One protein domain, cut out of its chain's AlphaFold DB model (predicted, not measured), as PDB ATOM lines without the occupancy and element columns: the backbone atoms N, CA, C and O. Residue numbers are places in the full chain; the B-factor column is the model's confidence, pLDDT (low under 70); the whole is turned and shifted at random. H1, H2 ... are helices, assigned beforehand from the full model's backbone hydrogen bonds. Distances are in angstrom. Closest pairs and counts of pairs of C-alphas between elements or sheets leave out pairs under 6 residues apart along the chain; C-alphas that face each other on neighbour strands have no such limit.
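This is residues 72 to 167 of the 216 residues of an uncharacterized protein of Eisenbergiella porci (UniProt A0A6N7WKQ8). A long straight helix, H1, sticks out as an arm with residues 72 to 92, and near its other end it packs on a small body with the two shorter helices H2 and H3. From H3 a long looping stretch, residues 145 to 158, leads to the short helix H4, whose residues 160 to 166 stick out with Asn 167 as a tail at the other end of the length from the arm. The printed part has 96 residues with four named helices, in the order H1, H2, H3, H4, and no named strand; the class is all helix. It is only just extended, close to loose, with a radius of gyration of the C-alphas of 19.2 A, and spans 74 by 26 by 17 A, a length made by the arm and the tail.

Find C-alpha 72 at (-9.272, -39.019, 42.709); from there H1, residues 72 to 105, runs 48.6 A to C-alpha 105 at (7.070, 3.549, 25.778). H2 comes next, residues 112 to 126, and measures 20.7 A from first to last C-alpha. H3 takes residues 136 to 144, over 12.3 A. Look last for H4, residues 159 to 166, which covers 10.2 A and ends with C-alpha 166 at (23.694, 21.034, 24.068).

Start at H1, which touches H2 with residues 96 to 104 alone; the closest C-alphas, those of Val 100 and Arg 119, are 7.1 A apart. The two run opposite ways at a steep tilt of 47 degrees. Go on to H2 and H3, which touch, the closest C-alphas being those of Leu 122 and Phe 140 at 6.4 A. They run opposite ways at a steep tilt of 58 degrees. H1 and H3 are close but not clearly touching, with the closest C-alphas, those of Val 100 and Ile 136, 7.6 A apart. H4 is apart from H1, H2 and H3. In H1, H2, H3 and H4 every backbone O i to N i+4 pair is within hydrogen-bond range.

The two C-alphas farthest apart are those of Gln 72 and Asn 167, at 74.4 A. Residues 72 to 92 and 160 to 167 stand free, and the body without them, 67 residues, spans 31 by 25 by 16 A with a radius of gyration of 11.8 A. The printed part has no cut. The links from H1 to H2 and from H2 to H3 are short, while the link from H3 to H4, 14 residues, is long. The mean pLDDT of the printed part is 89.9; look for values under 70 at residues 160 to 167.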
ATOM      1  N   GLN A  72      -9.877 -39.456  43.970       98.06
ATOM      2  CA  GLN A  72      -9.272 -39.019  42.709       98.06
ATOM      3  C   GLN A  72     -10.099 -37.906  42.054       98.06
ATOM      4  O   GLN A  72      -9.549 -36.863  41.703       98.06
ATOM      5  N   VAL A  73     -11.425 -38.067  41.965       98.06
ATOM      6  CA  VAL A  73     -12.332 -37.036  41.429       98.06
ATOM      7  C   VAL A  73     -12.234 -35.741  42.233       98.06
ATOM      8  O   VAL A  73     -12.138 -34.661  41.646       98.06
ATOM      9  N   SER A  74     -12.216 -35.825  43.565       97.69
ATOM     10  CA  SER A  74     -12.052 -34.648  44.423       97.69
ATOM     11  C   SER A  74     -10.717 -33.949  44.168       97.69
ATOM     12  O   SER A  74     -10.680 -32.732  44.007       97.69
ATOM     13  N   THR A  75      -9.628 -34.716  44.084       98.19
ATOM     14  CA  THR A  75      -8.275 -34.190  43.859       98.19
ATOM     15  C   THR A  75      -8.170 -33.486  42.510       98.19
ATOM     16  O   THR A  75      -7.744 -32.333  42.448       98.19
ATOM     17  N   LEU A  76      -8.629 -34.137  41.438       98.38
ATOM     18  CA  LEU A  76      -8.622 -33.576  40.087       98.38
ATOM     19  C   LEU A  76      -9.499 -32.324  39.984       98.38
ATOM     20  O   LEU A  76      -9.137 -31.371  39.298       98.38
ATOM     21  N   THR A  77     -10.633 -32.292  40.688       97.69
ATOM     22  CA  THR A  77     -11.511 -31.114  40.712       97.69
ATOM     23  C   THR A  77     -10.821 -29.918  41.366       97.69
ATOM     24  O   THR A  77     -10.880 -28.815  40.823       97.69
ATOM     25  N   THR A  78     -10.137 -30.128  42.495       98.12
ATOM     26  CA  THR A  78      -9.363 -29.076  43.171       98.12
ATOM     27  C   THR A  78      -8.222 -28.577  42.289       98.12
ATOM     28  O   THR A  78      -8.138 -27.377  42.036       98.12
ATOM     29  N   GLN A  79      -7.413 -29.489  41.737       97.81
ATOM     30  CA  GLN A  79      -6.300 -29.139  40.849       97.81
ATOM     31  C   GLN A  79      -6.769 -28.342  39.627       97.81
ATOM     32  O   GLN A  79      -6.148 -27.349  39.258       97.81
ATOM     33  N   LEU A  80      -7.902 -28.720  39.026       98.00
ATOM     34  CA  LEU A  80      -8.468 -28.002  37.884       98.00
ATOM     35  C   LEU A  80      -8.896 -26.573  38.244       98.00
ATOM     36  O   LEU A  80      -8.743 -25.660  37.432       98.00
ATOM     37  N   GLN A  81      -9.467 -26.362  39.432       97.19
ATOM     38  CA  GLN A  81      -9.840 -25.019  39.883       97.19
ATOM     39  C   GLN A  81      -8.604 -24.168  40.170       97.19
ATOM     40  O   GLN A  81      -8.526 -23.032  39.703       97.19
ATOM     41  N   GLU A  82      -7.614 -24.725  40.864       97.75
ATOM     42  CA  GLU A  82      -6.338 -24.056  41.118       97.75
ATOM     43  C   GLU A  82      -5.658 -23.653  39.804       97.75
ATOM     44  O   GLU A  82      -5.321 -22.482  39.625       97.75
ATOM     45  N   GLU A  83      -5.570 -24.562  38.829       97.00
ATOM     46  CA  GLU A  83      -4.980 -24.288  37.515       97.00
ATOM     47  C   GLU A  83      -5.733 -23.180  36.761       97.00
ATOM     48  O   GLU A  83      -5.117 -22.280  36.186       97.00
ATOM     49  N   LYS A  84      -7.073 -23.191  36.791       97.06
ATOM     50  CA  LYS A  84      -7.889 -22.126  36.188       97.06
ATOM     51  C   LYS A  84      -7.610 -20.770  36.825       97.06
ATOM     52  O   LYS A  84      -7.454 -19.784  36.105       97.06
ATOM     53  N   THR A  85      -7.533 -20.708  38.155       96.94
ATOM     54  CA  THR A  85      -7.229 -19.454  38.858       96.94
ATOM     55  C   THR A  85      -5.806 -18.973  38.584       96.94
ATOM     56  O   THR A  85      -5.608 -17.776  38.380       96.94
ATOM     57  N   ALA A  86      -4.833 -19.885  38.509       96.50
ATOM     58  CA  ALA A  86      -3.452 -19.569  38.165       96.50
ATOM     59  C   ALA A  86      -3.352 -19.018  36.737       96.50
ATOM     60  O   ALA A  86      -2.841 -17.918  36.547       96.50
ATOM     61  N   ARG A  87      -3.956 -19.694  35.748       94.88
ATOM     62  CA  ARG A  87      -3.974 -19.207  34.359       94.88
ATOM     63  C   ARG A  87      -4.677 -17.863  34.206       94.88
ATOM     64  O   ARG A  87      -4.224 -17.038  33.417       94.88
ATOM     65  N   ALA A  88      -5.758 -17.617  34.945       95.31
ATOM     66  CA  ALA A  88      -6.426 -16.318  34.933       95.31
ATOM     67  C   ALA A  88      -5.521 -15.205  35.491       95.31
ATOM     68  O   ALA A  88      -5.443 -14.129  34.897       95.31
ATOM     69  N   LYS A  89      -4.799 -15.471  36.590       92.81
ATOM     70  CA  LYS A  89      -3.811 -14.535  37.151       92.81
ATOM     71  C   LYS A  89      -2.652 -14.287  36.186       92.81
ATOM     72  O   LYS A  89      -2.289 -13.134  35.974       92.81
ATOM     73  N   ASP A  90      -2.118 -15.333  35.563       94.25
ATOM     74  CA  ASP A  90      -1.023 -15.213  34.598       94.25
ATOM     75  C   ASP A  90      -1.438 -14.402  33.368       94.25
ATOM     76  O   ASP A  90      -0.709 -13.505  32.946       94.25
ATOM     77  N   ALA A  91      -2.630 -14.663  32.821       94.19
ATOM     78  CA  ALA A  91      -3.176 -13.895  31.706       94.19
ATOM     79  C   ALA A  91      -3.336 -12.410  32.072       94.19
ATOM     80  O   ALA A  91      -2.851 -11.546  31.341       94.19
ATOM     81  N   ALA A  92      -3.925 -12.115  33.236       91.12
ATOM     82  CA  ALA A  92      -4.066 -10.748  33.732       91.12
ATOM     83  C   ALA A  92      -2.703 -10.059  33.924       91.12
ATOM     84  O   ALA A  92      -2.539  -8.892  33.572       91.12
ATOM     85  N   LEU A  93      -1.696 -10.781  34.419       91.56
ATOM     86  CA  LEU A  93      -0.342 -10.266  34.607       91.56
ATOM     87  C   LEU A  93       0.363  -9.990  33.270       91.56
ATOM     88  O   LEU A  93       1.088  -9.000  33.150       91.56
ATOM     89  N   VAL A  94       0.154 -10.827  32.250       94.56
ATOM     90  CA  VAL A  94       0.663 -10.593  30.888       94.56
ATOM     91  C   VAL A  94       0.022  -9.348  30.273       94.56
ATOM     92  O   VAL A  94       0.735  -8.503  29.724       94.56
ATOM     93  N   GLU A  95      -1.295  -9.194  30.396       92.12
ATOM     94  CA  GLU A  95      -2.002  -7.997  29.928       92.12
ATOM     95  C   GLU A  95      -1.544  -6.739  30.672       92.12
ATOM     96  O   GLU A  95      -1.236  -5.725  30.043       92.12
ATOM     97  N   LEU A  96      -1.402  -6.820  31.998       92.81
ATOM     98  CA  LEU A  96      -0.888  -5.733  32.826       92.81
ATOM     99  C   LEU A  96       0.515  -5.307  32.383       92.81
ATOM    100  O   LEU A  96       0.753  -4.120  32.163       92.81
ATOM    101  N   LYS A  97       1.431  -6.265  32.183       94.12
ATOM    102  CA  LYS A  97       2.784  -5.999  31.666       94.12
ATOM    103  C   LYS A  97       2.739  -5.264  30.331       94.12
ATOM    104  O   LYS A  97       3.445  -4.275  30.168       94.12
ATOM    105  N   LYS A  98       1.904  -5.720  29.395       95.38
ATOM    106  CA  LYS A  98       1.751  -5.089  28.077       95.38
ATOM    107  C   LYS A  98       1.224  -3.657  28.190       95.38
ATOM    108  O   LYS A  98       1.718  -2.771  27.492       95.38
ATOM    109  N   ASN A  99       0.249  -3.421  29.063       93.19
ATOM    110  CA  ASN A  99      -0.333  -2.097  29.281       93.19
ATOM    111  C   ASN A  99       0.685  -1.132  29.901       93.19
ATOM    112  O   ASN A  99       0.832  -0.010  29.417       93.19
ATOM    113  N   VAL A 100       1.434  -1.585  30.910       95.06
ATOM    114  CA  VAL A 100       2.534  -0.823  31.519       95.06
ATOM    115  C   VAL A 100       3.607  -0.494  30.480       95.06
ATOM    116  O   VAL A 100       4.033   0.654  30.384       95.06
ATOM    117  N   ASP A 101       3.993  -1.454  29.642       94.94
ATOM    118  CA  ASP A 101       5.011  -1.241  28.605       94.94
ATOM    119  C   ASP A 101       4.574  -0.245  27.551       94.94
ATOM    120  O   ASP A 101       5.325   0.662  27.195       94.94
ATOM    121  N   THR A 102       3.330  -0.375  27.104       95.81
ATOM    122  CA  THR A 102       2.725   0.568  26.169       95.81
ATOM    123  C   THR A 102       2.712   1.971  26.774       95.81
ATOM    124  O   THR A 102       3.145   2.920  26.122       95.81
ATOM    125  N   PHE A 103       2.307   2.108  28.040       95.00
ATOM    126  CA  PHE A 103       2.269   3.393  28.737       95.00
ATOM    127  C   PHE A 103       3.657   4.035  28.889       95.00
ATOM    128  O   PHE A 103       3.821   5.228  28.619       95.00
ATOM    129  N   LEU A 104       4.666   3.257  29.293       94.69
ATOM    130  CA  LEU A 104       6.027   3.758  29.505       94.69
ATOM    131  C   LEU A 104       6.770   4.028  28.189       94.69
ATOM    132  O   LEU A 104       7.645   4.887  28.171       94.69
ATOM    133  N   SER A 105       6.417   3.358  27.086       92.19
ATOM    134  CA  SER A 105       7.070   3.549  25.778       92.19
ATOM    135  C   SER A 105       6.970   4.981  25.241       92.19
ATOM    136  O   SER A 105       7.864   5.448  24.541       92.19
ATOM    137  N   GLY A 106       5.910   5.708  25.609       88.56
ATOM    138  CA  GLY A 106       5.729   7.114  25.251       88.56
ATOM    139  C   GLY A 106       6.523   8.098  26.118       88.56
ATOM    140  O   GLY A 106       6.380   9.306  25.937       88.56
ATOM    141  N   LYS A 107       7.310   7.625  27.093       90.94
ATOM    142  CA  LYS A 107       8.068   8.465  28.032       90.94
ATOM    143  C   LYS A 107       9.566   8.383  27.732       90.94
ATOM    144  O   LYS A 107      10.103   7.311  27.467       90.94
ATOM    145  N   LYS A 108      10.255   9.522  27.812       91.12
ATOM    146  CA  LYS A 108      11.714   9.600  27.668       91.12
ATOM    147  C   LYS A 108      12.352   9.593  29.052       91.12
ATOM    148  O   LYS A 108      12.305  10.602  29.744       91.12
ATOM    149  N   PHE A 109      12.916   8.464  29.463       92.88
ATOM    150  CA  PHE A 109      13.632   8.341  30.736       92.88
ATOM    151  C   PHE A 109      15.090   8.764  30.591       92.88
ATOM    152  O   PHE A 109      15.679   8.593  29.524       92.88
ATOM    153  N   VAL A 110      15.688   9.278  31.667       90.38
ATOM    154  CA  VAL A 110      17.102   9.699  31.655       90.38
ATOM    155  C   VAL A 110      18.070   8.549  31.373       90.38
ATOM    156  O   VAL A 110      19.153   8.765  30.839       90.38
ATOM    157  N   ASN A 111      17.693   7.323  31.744       90.19
ATOM    158  CA  ASN A 111      18.450   6.105  31.501       90.19
ATOM    159  C   ASN A 111      17.509   4.875  31.600       90.19
ATOM    160  O   ASN A 111      16.425   4.965  32.191       90.19
ATOM    161  N   PRO A 112      17.905   3.711  31.051       91.19
ATOM    162  CA  PRO A 112      17.088   2.494  31.103       91.19
ATOM    163  C   PRO A 112      16.938   1.897  32.514       91.19
ATOM    164  O   PRO A 112      15.983   1.166  32.763       91.19
ATOM    165  N   ILE A 113      17.846   2.205  33.448       92.81
ATOM    166  CA  ILE A 113      17.791   1.711  34.833       92.81
ATOM    167  C   ILE A 113      16.600   2.345  35.564       92.81
ATOM    168  O   ILE A 113      15.810   1.635  36.182       92.81
ATOM    169  N   THR A 114      16.419   3.659  35.430       91.94
ATOM    170  CA  THR A 114      15.291   4.410  35.989       91.94
ATOM    171  C   THR A 114      13.969   3.922  35.404       91.94
ATOM    172  O   THR A 114      13.011   3.704  36.143       91.94
ATOM    173  N   GLN A 115      13.923   3.667  34.092       93.75
ATOM    174  CA  GLN A 115      12.748   3.079  33.447       93.75
ATOM    175  C   GLN A 115      12.419   1.691  34.013       93.75
ATOM    176  O   GLN A 115      11.258   1.410  34.301       93.75
ATOM    177  N   ALA A 116      13.418   0.820  34.182       93.75
ATOM    178  CA  ALA A 116      13.219  -0.524  34.718       93.75
ATOM    179  C   ALA A 116      12.758  -0.503  36.185       93.75
ATOM    180  O   ALA A 116      11.856  -1.258  36.554       93.75
ATOM    181  N   ALA A 117      13.328   0.388  37.002       94.31
ATOM    182  CA  ALA A 117      12.924   0.583  38.390       94.31
ATOM    183  C   ALA A 117      11.473   1.074  38.485       94.31
ATOM    184  O   ALA A 117      10.663   0.455  39.170       94.31
ATOM    185  N   LEU A 118      11.109   2.111  37.721       94.25
ATOM    186  CA  LEU A 118       9.741   2.633  37.695       94.25
ATOM    187  C   LEU A 118       8.743   1.639  37.114       94.25
ATOM    188  O   LEU A 118       7.630   1.546  37.617       94.25
ATOM    189  N   ARG A 119       9.129   0.858  36.101       95.19
ATOM    190  CA  ARG A 119       8.305  -0.244  35.594       95.19
ATOM    191  C   ARG A 119       7.980  -1.234  36.707       95.19
ATOM    192  O   ARG A 119       6.821  -1.609  36.854       95.19
ATOM    193  N   LYS A 120       8.988  -1.656  37.474       95.50
ATOM    194  CA  LYS A 120       8.806  -2.590  38.590       95.50
ATOM    195  C   LYS A 120       7.893  -1.992  39.663       95.50
ATOM    196  O   LYS A 120       6.902  -2.624  40.007       95.50
ATOM    197  N   SER A 121       8.168  -0.769  40.118       93.94
ATOM    198  CA  SER A 121       7.345  -0.090  41.128       93.94
ATOM    199  C   SER A 121       5.913   0.151  40.656       93.94
ATOM    200  O   SER A 121       4.976  -0.036  41.421       93.94
ATOM    201  N   LEU A 122       5.715   0.503  39.384       94.62
ATOM    202  CA  LEU A 122       4.389   0.686  38.797       94.62
ATOM    203  C   LEU A 122       3.616  -0.635  38.730       94.62
ATOM    204  O   LEU A 122       2.429  -0.655  39.038       94.62
ATOM    205  N   MET A 123       4.275  -1.739  38.368       93.69
ATOM    206  CA  MET A 123       3.660  -3.067  38.407       93.69
ATOM    207  C   MET A 123       3.284  -3.496  39.830       93.69
ATOM    208  O   MET A 123       2.193  -4.017  40.024       93.69
ATOM    209  N   GLU A 124       4.160  -3.266  40.811       92.81
ATOM    210  CA  GLU A 124       3.896  -3.576  42.222       92.81
ATOM    211  C   GLU A 124       2.748  -2.736  42.789       92.81
ATOM    212  O   GLU A 124       1.923  -3.247  43.540       92.81
ATOM    213  N   GLU A 125       2.667  -1.455  42.431       92.94
ATOM    214  CA  GLU A 125       1.595  -0.580  42.903       92.94
ATOM    215  C   GLU A 125       0.253  -0.932  42.251       92.94
ATOM    216  O   GLU A 125      -0.769  -0.913  42.928       92.94
ATOM    217  N   LEU A 126       0.253  -1.320  40.970       92.25
ATOM    218  CA  LEU A 126      -0.944  -1.767  40.247       92.25
ATOM    219  C   LEU A 126      -1.503  -3.109  40.746       92.25
ATOM    220  O   LEU A 126      -2.691  -3.363  40.561       92.25
ATOM    221  N   ASP A 127      -0.676  -3.946  41.375       89.06
ATOM    222  CA  ASP A 127      -1.105  -5.210  41.990       89.06
ATOM    223  C   ASP A 127      -1.805  -5.000  43.350       89.06
ATOM    224  O   ASP A 127      -2.521  -5.872  43.840       89.06
ATOM    225  N   LYS A 128      -1.646  -3.821  43.970       90.81
ATOM    226  CA  LYS A 128      -2.273  -3.503  45.260       90.81
ATOM    227  C   LYS A 128      -3.743  -3.127  45.096       90.81
ATOM    228  O   LYS A 128      -4.140  -2.420  44.172       90.81
ATOM    229  N   ASP A 129      -4.547  -3.459  46.106       85.56
ATOM    230  CA  ASP A 129      -5.954  -3.039  46.176       85.56
ATOM    231  C   ASP A 129      -6.134  -1.510  46.142       85.56
ATOM    232  O   ASP A 129      -7.154  -1.016  45.666       85.56
ATOM    233  N   THR A 130      -5.131  -0.750  46.590       83.56
ATOM    234  CA  THR A 130      -5.112   0.723  46.588       83.56
ATOM    235  C   THR A 130      -5.052   1.345  45.191       83.56
ATOM    236  O   THR A 130      -5.340   2.539  45.048       83.56
ATOM    237  N   ALA A 131      -4.682   0.570  44.167       84.12
ATOM    238  CA  ALA A 131      -4.696   0.992  42.770       84.12
ATOM    239  C   ALA A 131      -6.074   0.848  42.110       84.12
ATOM    240  O   ALA A 131      -6.306   1.435  41.053       84.12
ATOM    241  N   LYS A 132      -7.016   0.112  42.721       82.88
ATOM    242  CA  LYS A 132      -8.368  -0.053  42.170       82.88
ATOM    243  C   LYS A 132      -9.044   1.310  42.013       82.88
ATOM    244  O   LYS A 132      -9.203   2.059  42.972       82.88
ATOM    245  N   GLY A 133      -9.444   1.624  40.782       83.06
ATOM    246  CA  GLY A 133     -10.088   2.894  40.432       83.06
ATOM    247  C   GLY A 133      -9.131   4.054  40.135       83.06
ATOM    248  O   GLY A 133      -9.608   5.124  39.767       83.06
ATOM    249  N   LYS A 134      -7.810   3.862  40.238       89.50
ATOM    250  CA  LYS A 134      -6.804   4.839  39.791       89.50
ATOM    251  C   LYS A 134      -6.301   4.482  38.398       89.50
ATOM    252  O   LYS A 134      -6.183   3.304  38.058       89.50
ATOM    253  N   SER A 135      -5.985   5.487  37.586       92.44
ATOM    254  CA  SER A 135      -5.367   5.233  36.288       92.44
ATOM    255  C   SER A 135      -3.873   4.927  36.441       92.44
ATOM    256  O   SER A 135      -3.222   5.369  37.390       92.44
ATOM    257  N   ILE A 136      -3.300   4.213  35.463       92.12
ATOM    258  CA  ILE A 136      -1.844   3.993  35.373       92.12
ATOM    259  C   ILE A 136      -1.098   5.338  35.395       92.12
ATOM    260  O   ILE A 136      -0.023   5.436  35.981       92.12
ATOM    261  N   ALA A 137      -1.683   6.383  34.799       92.75
ATOM    262  CA  ALA A 137      -1.106   7.720  34.774       92.75
ATOM    263  C   ALA A 137      -1.064   8.376  36.161       92.75
ATOM    264  O   ALA A 137      -0.046   8.978  36.499       92.75
ATOM    265  N   ASP A 138      -2.114   8.229  36.973       93.44
ATOM    266  CA  ASP A 138      -2.164   8.798  38.327       93.44
ATOM    267  C   ASP A 138      -1.145   8.122  39.242       93.44
ATOM    268  O   ASP A 138      -0.412   8.786  39.971       93.44
ATOM    269  N   ILE A 139      -1.064   6.791  39.160       93.44
ATOM    270  CA  ILE A 139      -0.099   6.000  39.929       93.44
ATOM    271  C   ILE A 139       1.323   6.350  39.494       93.44
ATOM    272  O   ILE A 139       2.172   6.621  40.334       93.44
ATOM    273  N   PHE A 140       1.580   6.410  38.185       94.75
ATOM    274  CA  PHE A 140       2.877   6.821  37.658       94.75
ATOM    275  C   PHE A 140       3.261   8.229  38.114       94.75
ATOM    276  O   PHE A 140       4.391   8.430  38.542       94.75
ATOM    277  N   THR A 141       2.328   9.183  38.057       93.06
ATOM    278  CA  THR A 141       2.562  10.561  38.507       93.06
ATOM    279  C   THR A 141       2.938  10.576  39.983       93.06
ATOM    280  O   THR A 141       3.980  11.120  40.323       93.06
ATOM    281  N   GLY A 142       2.173   9.880  40.830       92.38
ATOM    282  CA  GLY A 142       2.488   9.741  42.253       92.38
ATOM    283  C   GLY A 142       3.846   9.086  42.530       92.38
ATOM    284  O   GLY A 142       4.501   9.447  43.499       92.38
ATOM    285  N   LEU A 143       4.296   8.163  41.672       92.44
ATOM    286  CA  LEU A 143       5.613   7.521  41.785       92.44
ATOM    287  C   LEU A 143       6.775   8.421  41.363       92.44
ATOM    288  O   LEU A 143       7.904   8.154  41.767       92.44
ATOM    289  N   ILE A 144       6.534   9.433  40.526       92.31
ATOM    290  CA  ILE A 144       7.577  10.357  40.062       92.31
ATOM    291  C   ILE A 144       7.531  11.712  40.766       92.31
ATOM    292  O   ILE A 144       8.385  12.545  40.480       92.31
ATOM    293  N   THR A 145       6.561  11.955  41.645       92.50
ATOM    294  CA  THR A 145       6.448  13.198  42.416       92.50
ATOM    295  C   THR A 145       6.953  13.037  43.844       92.50
ATOM    296  O   THR A 145       6.756  11.993  44.463       92.50
ATOM    297  N   ASP A 146       7.579  14.084  44.370       88.38
ATOM    298  CA  ASP A 146       7.949  14.213  45.777       88.38
ATOM    299  C   ASP A 146       6.735  14.553  46.670       88.38
ATOM    300  O   ASP A 146       5.595  14.671  46.206       88.38
ATOM    301  N   ALA A 147       6.969  14.680  47.981       83.00
ATOM    302  CA  ALA A 147       5.926  14.977  48.966       83.00
ATOM    303  C   ALA A 147       5.294  16.369  48.766       83.00
ATOM    304  O   ALA A 147       4.169  16.618  49.202       83.00
ATOM    305  N   GLU A 148       6.003  17.262  48.082       80.88
ATOM    306  CA  GLU A 148       5.600  18.614  47.723       80.88
ATOM    307  C   GLU A 148       4.839  18.672  46.384       80.88
ATOM    308  O   GLU A 148       4.416  19.751  45.958       80.88
ATOM    309  N   GLY A 149       4.634  17.525  45.726       82.75
ATOM    310  CA  GLY A 149       3.923  17.402  44.454       82.75
ATOM    311  C   GLY A 149       4.740  17.847  43.239       82.75
ATOM    312  O   GLY A 149       4.181  18.012  42.153       82.75
ATOM    313  N   LYS A 150       6.051  18.053  43.390       86.81
ATOM    314  CA  LYS A 150       6.967  18.355  42.289       86.81
ATOM    315  C   LYS A 150       7.541  17.066  41.730       86.81
ATOM    316  O   LYS A 150       7.780  16.103  42.447       86.81
ATOM    317  N   GLN A 151       7.779  17.041  40.425       85.62
ATOM    318  CA  GLN A 151       8.428  15.895  39.807       85.62
ATOM    319  C   GLN A 151       9.869  15.769  40.320       85.62
ATOM    320  O   GLN A 151      10.632  16.733  40.269       85.62
ATOM    321  N   MET A 152      10.244  14.572  40.761       86.69
ATOM    322  CA  MET A 152      11.604  14.240  41.164       86.69
ATOM    323  C   MET A 152      12.586  14.473  40.008       86.69
ATOM    324  O   MET A 152      12.313  14.157  38.842       86.69
ATOM    325  N   GLU A 153      13.752  15.018  40.350       85.62
ATOM    326  CA  GLU A 153      14.822  15.295  39.397       85.62
ATOM    327  C   GLU A 153      15.392  14.003  38.794       85.62
ATOM    328  O   GLU A 153      15.382  12.940  39.414       85.62
ATOM    329  N   ASN A 154      15.940  14.100  37.580       85.38
ATOM    330  CA  ASN A 154      16.617  12.991  36.897       85.38
ATOM    331  C   ASN A 154      15.751  11.727  36.711       85.38
ATOM    332  O   ASN A 154      16.266  10.610  36.730       85.38
ATOM    333  N   ILE A 155      14.439  11.883  36.516       87.81
ATOM    334  CA  ILE A 155      13.535  10.765  36.208       87.81
ATOM    335  C   ILE A 155      13.208  10.704  34.713       87.81
ATOM    336  O   ILE A 155      13.518   9.723  34.029       87.81
ATOM    337  N   LEU A 156      12.610  11.776  34.199       88.56
ATOM    338  CA  LEU A 156      12.335  11.969  32.779       88.56
ATOM    339  C   LEU A 156      13.358  12.936  32.185       88.56
ATOM    340  O   LEU A 156      13.886  13.800  32.879       88.56
ATOM    341  N   VAL A 157      13.631  12.779  30.896       85.50
ATOM    342  CA  VAL A 157      14.460  13.712  30.140       85.50
ATOM    343  C   VAL A 157      13.742  15.054  30.067       85.50
ATOM    344  O   VAL A 157      12.699  15.164  29.421       85.50
ATOM    345  N   ASP A 158      14.323  16.073  30.691       79.62
ATOM    346  CA  ASP A 158      13.958  17.460  30.431       79.62
ATOM    347  C   ASP A 158      14.587  17.882  29.092       79.62
ATOM    348  O   ASP A 158      15.798  18.104  28.976       79.62
ATOM    349  N   GLU A 159      13.760  17.952  28.045       70.81
ATOM    350  CA  GLU A 159      14.199  18.367  26.710       70.81
ATOM    351  C   GLU A 159      14.709  19.815  26.682       70.81
ATOM    352  O   GLU A 159      15.565  20.144  25.858       70.81
ATOM    353  N   GLU A 160      14.223  20.693  27.563       68.12
ATOM    354  CA  GLU A 160      14.701  22.072  27.660       68.12
ATOM    355  C   GLU A 160      16.055  22.141  28.359       68.12
ATOM    356  O   GLU A 160      16.935  22.895  27.938       68.12
ATOM    357  N   GLN A 161      16.272  21.329  29.395       66.94
ATOM    358  CA  GLN A 161      17.589  21.179  30.007       66.94
ATOM    359  C   GLN A 161      18.597  20.562  29.030       66.94
ATOM    360  O   GLN A 161      19.681  21.117  28.875       66.94
ATOM    361  N   GLN A 162      18.229  19.517  28.281       67.69
ATOM    362  CA  GLN A 162      19.102  18.954  27.244       67.69
ATOM    363  C   GLN A 162      19.433  19.962  26.146       67.69
ATOM    364  O   GLN A 162      20.591  20.068  25.753       67.69
ATOM    365  N   LYS A 163      18.457  20.740  25.664       69.88
ATOM    366  CA  LYS A 163      18.721  21.813  24.692       69.88
ATOM    367  C   LYS A 163      19.651  22.873  25.277       69.88
ATOM    368  O   LYS A 163      20.549  23.332  24.581       69.88
ATOM    369  N   ARG A 164      19.483  23.250  26.548       67.12
ATOM    370  CA  ARG A 164      20.379  24.198  27.235       67.12
ATOM    371  C   ARG A 164      21.788  23.641  27.429       67.12
ATOM    372  O   ARG A 164      22.737  24.400  27.292       67.12
ATOM    373  N   GLU A 165      21.937  22.351  27.706       66.38
ATOM    374  CA  GLU A 165      23.232  21.676  27.849       66.38
ATOM    375  C   GLU A 165      23.931  21.457  26.501       66.38
ATOM    376  O   GLU A 165      25.136  21.672  26.403       66.38
ATOM    377  N   GLN A 166      23.187  21.116  25.444       67.25
ATOM    378  CA  GLN A 166      23.694  21.034  24.068       67.25
ATOM    379  C   GLN A 166      24.105  22.410  23.530       67.25
ATOM    380  O   GLN A 166      25.129  22.529  22.864       67.25
ATOM    381  N   ASN A 167      23.338  23.454  23.858       69.56
ATOM    382  CA  ASN A 167      23.635  24.840  23.490       69.56
ATOM    383  C   ASN A 167      24.595  25.530  24.475       69.56
ATOM    384  O   ASN A 167      24.921  26.706  24.293       69.56
TER     385      ASN A 167